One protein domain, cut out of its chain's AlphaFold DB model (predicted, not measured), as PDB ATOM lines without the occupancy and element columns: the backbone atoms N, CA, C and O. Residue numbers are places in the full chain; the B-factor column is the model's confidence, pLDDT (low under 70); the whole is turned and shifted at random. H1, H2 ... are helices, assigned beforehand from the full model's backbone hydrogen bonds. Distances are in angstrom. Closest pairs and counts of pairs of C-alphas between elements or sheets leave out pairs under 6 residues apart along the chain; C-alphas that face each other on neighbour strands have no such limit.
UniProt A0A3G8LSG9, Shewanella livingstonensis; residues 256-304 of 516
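This is residues 256 to 304 of the 516 residues of a protein of Shewanella livingstonensis (UniProt A0A3G8LSG9). The longest helix, H3, crosses a helical hairpin of H1 and H2, its first part packing on H2 and its later part on H1; the loop from H1 to H2 makes the far end. The printed part has 49 residues with three named helices, H1, H2, H3, and no named strand: all helix. It is compact, radius of gyration of the C-alphas 10.0 A, spanning 28 by 21 by 16 A.

Start at H3, residues 291 to 303. Its residues 297 to 301 alone touch H1, residues 256 to 266, about perpendicular at 86 degrees; the closest C-alphas, Ile 258 and Leu 297, are 6.4 A apart. Its residues 291 to 294 alone touch residues 280 to 284 of H2, residues 275 to 286, opposite ways at a steep tilt of 67 degrees, only just short of about perpendicular; the closest C-alphas, Leu 284 and Tyr 294, are 6.9 A apart. H1 and H2 form a hairpin and touch, H2 with residues 279 to 283 alone, at a steep tilt of 39 degrees, opposite ways; the closest C-alphas, Ala 265 and Ala 279, are 4.9 A apart. In H1, H2 and H3 every O i to N i+4 pair is within hydrogen-bond range.

Find C-alpha 291 at (1.626, -36.057, 4.338); H3 runs 18.7 A to C-alpha 303 at (15.008, -33.603, -8.471). H1 runs 15.6 A from C-alpha 256 at (11.290, -20.220, -1.449), and H2 16.7 A.

Phe 256 and Glu 272 have the C-alphas farthest apart, 29.2 A. The printed part has no cut; H1 to H2 is a short link, H2 to H3 a tight one. Look for pLDDT under 70 at residues 270 to 276.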
ATOM      1  N   PHE A 256      10.746 -20.793  -2.681       94.06
ATOM      2  CA  PHE A 256      11.290 -20.220  -1.449       94.06
ATOM      3  C   PHE A 256      10.919 -21.035  -0.193       94.06
ATOM      4  O   PHE A 256      11.778 -21.317   0.644       94.06
ATOM      5  N   ASP A 257       9.661 -21.462  -0.063       95.12
ATOM      6  CA  ASP A 257       9.221 -22.314   1.050       95.12
ATOM      7  C   ASP A 257       9.803 -23.733   0.967       95.12
ATOM      8  O   ASP A 257      10.171 -24.312   1.988       95.12
ATOM      9  N   ILE A 258       9.917 -24.299  -0.240       95.69
ATOM     10  CA  ILE A 258      10.506 -25.623  -0.477       95.69
ATOM     11  C   ILE A 258      11.954 -25.658   0.004       95.69
ATOM     12  O   ILE A 258      12.333 -26.595   0.704       95.69
ATOM     13  N   ILE A 259      12.748 -24.630  -0.300       93.62
ATOM     14  CA  ILE A 259      14.128 -24.514   0.182       93.62
ATOM     15  C   ILE A 259      14.166 -24.561   1.713       93.62
ATOM     16  O   ILE A 259      14.890 -25.378   2.286       93.62
ATOM     17  N   GLN A 260      13.351 -23.741   2.383       93.00
ATOM     18  CA  GLN A 260      13.292 -23.708   3.847       93.00
ATOM     19  C   GLN A 260      12.858 -25.050   4.438       93.00
ATOM     20  O   GLN A 260      13.490 -25.557   5.364       93.00
ATOM     21  N   ALA A 261      11.816 -25.660   3.876       94.50
ATOM     22  CA  ALA A 261      11.312 -26.948   4.330       94.50
ATOM     23  C   ALA A 261      12.325 -28.079   4.104       94.50
ATOM     24  O   ALA A 261      12.394 -29.011   4.908       94.50
ATOM     25  N   THR A 262      13.147 -27.977   3.056       93.81
ATOM     26  CA  THR A 262      14.239 -28.917   2.778       93.81
ATOM     27  C   THR A 262      15.354 -28.781   3.803       93.81
ATOM     28  O   THR A 262      15.777 -29.794   4.346       93.81
ATOM     29  N   TYR A 263      15.785 -27.557   4.130       92.50
ATOM     30  CA  TYR A 263      16.757 -27.323   5.204       92.50
ATOM     31  C   TYR A 263      16.248 -27.833   6.551       92.50
ATOM     32  O   TYR A 263      16.962 -28.532   7.265       92.50
ATOM     33  N   HIS A 264      14.984 -27.547   6.867       92.62
ATOM     34  CA  HIS A 264      14.355 -28.036   8.088       92.62
ATOM     35  C   HIS A 264      14.343 -29.566   8.156       92.62
ATOM     36  O   HIS A 264      14.704 -30.140   9.180       92.62
ATOM     37  N   ALA A 265      13.972 -30.237   7.062       90.50
ATOM     38  CA  ALA A 265      13.991 -31.695   6.984       90.50
ATOM     39  C   ALA A 265      15.421 -32.264   7.053       90.50
ATOM     40  O   ALA A 265      15.644 -33.285   7.703       90.50
ATOM     41  N   ALA A 266      16.389 -31.595   6.424       89.12
ATOM     42  CA  ALA A 266      17.784 -32.015   6.370       89.12
ATOM     43  C   ALA A 266      18.497 -31.956   7.728       89.12
ATOM     44  O   ALA A 266      19.441 -32.711   7.933       89.12
ATOM     45  N   ASN A 267      18.016 -31.153   8.684       87.50
ATOM     46  CA  ASN A 267      18.555 -31.119  10.052       87.50
ATOM     47  C   ASN A 267      18.499 -32.473  10.776       87.50
ATOM     48  O   ASN A 267      19.197 -32.659  11.766       87.50
ATOM     49  N   PHE A 268      17.678 -33.409  10.299       84.31
ATOM     50  CA  PHE A 268      17.575 -34.750  10.870       84.31
ATOM     51  C   PHE A 268      18.507 -35.765  10.169       84.31
ATOM     52  O   PHE A 268      18.564 -36.927  10.579       84.31
ATOM     53  N   LEU A 269      19.208 -35.380   9.088       81.12
ATOM     54  CA  LEU A 269      20.099 -36.283   8.346       81.12
ATOM     55  C   LEU A 269      21.174 -36.839   9.289       81.12
ATOM     56  O   LEU A 269      21.964 -36.083   9.844       81.12
ATOM     57  N   GLY A 270      21.229 -38.167   9.423       69.81
ATOM     58  CA  GLY A 270      22.203 -38.854  10.279       69.81
ATOM     59  C   GLY A 270      21.687 -39.298  11.654       69.81
ATOM     60  O   GLY A 270      22.450 -39.930  12.376       69.81
ATOM     61  N   ASP A 271      20.420 -39.038  12.005       66.31
ATOM     62  CA  ASP A 271      19.821 -39.545  13.254       66.31
ATOM     63  C   ASP A 271      19.542 -41.065  13.230       66.31
ATOM     64  O   ASP A 271      19.157 -41.628  12.204       66.31
ATOM     65  N   GLU A 272      19.675 -41.719  14.396       56.34
ATOM     66  CA  GLU A 272      19.538 -43.179  14.591       56.34
ATOM     67  C   GLU A 272      18.083 -43.705  14.587       56.34
ATOM     68  O   GLU A 272      17.835 -44.892  14.360       56.34
ATOM     69  N   THR A 273      17.083 -42.842  14.801       54.78
ATOM     70  CA  THR A 273      15.683 -43.147  14.433       54.78
ATOM     71  C   THR A 273      15.584 -43.331  12.914       54.78
ATOM     72  O   THR A 273      16.433 -42.809  12.206       54.78
ATOM     73  N   PRO A 274      14.556 -43.987  12.331       57.00
ATOM     74  CA  PRO A 274      14.364 -43.908  10.884       57.00
ATOM     75  C   PRO A 274      14.103 -42.439  10.517       57.00
ATOM     76  O   PRO A 274      12.967 -41.972  10.605       57.00
ATOM     77  N   TYR A 275      15.178 -41.724  10.169       61.44
ATOM     78  CA  TYR A 275      15.345 -40.279   9.965       61.44
ATOM     79  C   TYR A 275      14.119 -39.616   9.322       61.44
ATOM     80  O   TYR A 275      13.606 -38.592   9.772       61.44
ATOM     81  N   TYR A 276      13.552 -40.303   8.336       68.50
ATOM     82  CA  TYR A 276      12.376 -39.894   7.586       68.50
ATOM     83  C   TYR A 276      11.113 -39.662   8.428       68.50
ATOM     84  O   TYR A 276      10.273 -38.857   8.032       68.50
ATOM     85  N   LYS A 277      10.926 -40.350   9.564       80.81
ATOM     86  CA  LYS A 277       9.704 -40.228  10.381       80.81
ATOM     87  C   LYS A 277       9.726 -38.976  11.259       80.81
ATOM     88  O   LYS A 277       8.710 -38.288  11.325       80.81
ATOM     89  N   GLY A 278      10.863 -38.682  11.896       84.00
ATOM     90  CA  GLY A 278      11.049 -37.485  12.727       84.00
ATOM     91  C   GLY A 278      11.011 -36.208  11.892       84.00
ATOM     92  O   GLY A 278      10.184 -35.332  12.159       84.00
ATOM     93  N   ALA A 279      11.804 -36.180  10.812       86.88
ATOM     94  CA  ALA A 279      11.814 -35.091   9.838       86.88
ATOM     95  C   ALA A 279      10.402 -34.803   9.319       86.88
ATOM     96  O   ALA A 279       9.911 -33.685   9.436       86.88
ATOM     97  N   LYS A 280       9.688 -35.843   8.863       91.19
ATOM     98  CA  LYS A 280       8.319 -35.701   8.363       91.19
ATOM     99  C   LYS A 280       7.391 -35.076   9.396       91.19
ATOM    100  O   LYS A 280       6.755 -34.078   9.089       91.19
ATOM    101  N   VAL A 281       7.296 -35.627  10.607       91.56
ATOM    102  CA  VAL A 281       6.378 -35.091  11.630       91.56
ATOM    103  C   VAL A 281       6.688 -33.626  11.948       91.56
ATOM    104  O   VAL A 281       5.760 -32.827  12.060       91.56
ATOM    105  N   SER A 282       7.972 -33.268  12.050       92.44
ATOM    106  CA  SER A 282       8.391 -31.894  12.319       92.44
ATOM    107  C   SER A 282       8.049 -30.946  11.163       92.44
ATOM    108  O   SER A 282       7.375 -29.941  11.380       92.44
ATOM    109  N   THR A 283       8.414 -31.295   9.925       93.62
ATOM    110  CA  THR A 283       8.144 -30.471   8.735       93.62
ATOM    111  C   THR A 283       6.647 -30.295   8.477       93.62
ATOM    112  O   THR A 283       6.220 -29.195   8.137       93.62
ATOM    113  N   LEU A 284       5.827 -31.342   8.665       94.69
ATOM    114  CA  LEU A 284       4.365 -31.242   8.525       94.69
ATOM    115  C   LEU A 284       3.790 -30.167   9.453       94.69
ATOM    116  O   LEU A 284       2.915 -29.408   9.044       94.69
ATOM    117  N   LYS A 285       4.284 -30.115  10.696       94.94
ATOM    118  CA  LYS A 285       3.835 -29.159  11.707       94.94
ATOM    119  C   LYS A 285       4.313 -27.743  11.395       94.94
ATOM    120  O   LYS A 285       3.495 -26.833  11.419       94.94
ATOM    121  N   GLU A 286       5.603 -27.576  11.111       95.31
ATOM    122  CA  GLU A 286       6.223 -26.262  10.897       95.31
ATOM    123  C   GLU A 286       5.629 -25.542   9.679       95.31
ATOM    124  O   GLU A 286       5.254 -24.377   9.756       95.31
ATOM    125  N   PHE A 287       5.466 -26.263   8.567       94.06
ATOM    126  CA  PHE A 287       4.993 -25.687   7.305       94.06
ATOM    127  C   PHE A 287       3.484 -25.863   7.086       94.06
ATOM    128  O   PHE A 287       2.962 -25.435   6.059       94.06
ATOM    129  N   ASN A 288       2.779 -26.483   8.040       93.25
ATOM    130  CA  ASN A 288       1.343 -26.766   7.979       93.25
ATOM    131  C   ASN A 288       0.912 -27.441   6.658       93.25
ATOM    132  O   ASN A 288      -0.031 -27.011   5.993       93.25
ATOM    133  N   ILE A 289       1.626 -28.501   6.269       94.94
ATOM    134  CA  ILE A 289       1.388 -29.245   5.023       94.94
ATOM    135  C   ILE A 289       0.880 -30.662   5.296       94.94
ATOM    136  O   ILE A 289       1.044 -31.218   6.382       94.94
ATOM    137  N   SER A 290       0.271 -31.284   4.285       94.44
ATOM    138  CA  SER A 290      -0.200 -32.671   4.379       94.44
ATOM    139  C   SER A 290       0.927 -33.694   4.176       94.44
ATOM    140  O   SER A 290       1.955 -33.418   3.563       94.44
ATOM    141  N   SER A 291       0.703 -34.940   4.610       94.38
ATOM    142  CA  SER A 291       1.626 -36.057   4.338       94.38
ATOM    143  C   SER A 291       1.911 -36.250   2.841       94.38
ATOM    144  O   SER A 291       3.028 -36.618   2.481       94.38
ATOM    145  N   ASN A 292       0.915 -36.027   1.980       95.44
ATOM    146  CA  ASN A 292       1.078 -36.157   0.530       95.44
ATOM    147  C   ASN A 292       1.928 -35.018  -0.035       95.44
ATOM    148  O   ASN A 292       2.799 -35.253  -0.867       95.44
ATOM    149  N   GLU A 293       1.702 -33.803   0.455       95.31
ATOM    150  CA  GLU A 293       2.467 -32.623   0.067       95.31
ATOM    151  C   GLU A 293       3.921 -32.701   0.547       95.31
ATOM    152  O   GLU A 293       4.825 -32.365  -0.206       95.31
ATOM    153  N   TYR A 294       4.182 -33.277   1.726       95.25
ATOM    154  CA  TYR A 294       5.547 -33.594   2.159       95.25
ATOM    155  C   TYR A 294       6.259 -34.555   1.191       95.25
ATOM    156  O   TYR A 294       7.423 -34.356   0.853       95.25
ATOM    157  N   SER A 295       5.575 -35.590   0.696       94.31
ATOM    158  CA  SER A 295       6.165 -36.481  -0.314       94.31
ATOM    159  C   SER A 295       6.480 -35.741  -1.621       94.31
ATOM    160  O   SER A 295       7.493 -36.029  -2.257       94.31
ATOM    161  N   GLN A 296       5.637 -34.781  -2.022       96.44
ATOM    162  CA  GLN A 296       5.901 -33.915  -3.176       96.44
ATOM    163  C   GLN A 296       7.098 -32.993  -2.929       96.44
ATOM    164  O   GLN A 296       7.976 -32.933  -3.783       96.44
ATOM    165  N   LEU A 297       7.174 -32.357  -1.756       96.12
ATOM    166  CA  LEU A 297       8.314 -31.550  -1.316       96.12
ATOM    167  C   LEU A 297       9.625 -32.326  -1.480       96.12
ATOM    168  O   LEU A 297      10.528 -31.851  -2.163       96.12
ATOM    169  N   ILE A 298       9.725 -33.535  -0.917       94.44
ATOM    170  CA  ILE A 298      10.950 -34.345  -1.012       94.44
ATOM    171  C   ILE A 298      11.264 -34.713  -2.466       94.44
ATOM    172  O   ILE A 298      12.423 -34.663  -2.875       94.44
ATOM    173  N   LYS A 299      10.245 -35.039  -3.273       95.75
ATOM    174  CA  LYS A 299      10.430 -35.356  -4.694       95.75
ATOM    175  C   LYS A 299      10.981 -34.165  -5.484       95.75
ATOM    176  O   LYS A 299      11.918 -34.353  -6.255       95.75
ATOM    177  N   ILE A 300      10.410 -32.975  -5.295       96.44
ATOM    178  CA  ILE A 300      10.871 -31.740  -5.945       96.44
ATOM    179  C   ILE A 300      12.309 -31.448  -5.510       96.44
ATOM    180  O   ILE A 300      13.189 -31.306  -6.351       96.44
ATOM    181  N   SER A 301      12.562 -31.470  -4.202       94.81
ATOM    182  CA  SER A 301      13.865 -31.135  -3.616       94.81
ATOM    183  C   SER A 301      14.978 -32.083  -4.052       94.81
ATOM    184  O   SER A 301      16.102 -31.648  -4.252       94.81
ATOM    185  N   ALA A 302      14.684 -33.375  -4.227       93.81
ATOM    186  CA  ALA A 302      15.659 -34.341  -4.729       93.81
ATOM    187  C   ALA A 302      15.935 -34.179  -6.236       93.81
ATOM    188  O   ALA A 302      17.065 -34.393  -6.683       93.81
ATOM    189  N   LYS A 303      14.910 -33.809  -7.018       94.25
ATOM    190  CA  LYS A 303      15.008 -33.603  -8.471       94.25
ATOM    191  C   LYS A 303      15.744 -32.308  -8.822       94.25
ATOM    192  O   LYS A 303      16.465 -32.267  -9.818       94.25
ATOM    193  N   ASP A 304      15.535 -31.256  -8.040       94.38
ATOM    194  CA  ASP A 304      16.076 -29.935  -8.323       94.38
ATOM    195  C   ASP A 304      17.579 -29.864  -8.008       94.38
ATOM    196  O   ASP A 304      18.006 -29.743  -6.858       94.38
TER     197      ASP A 304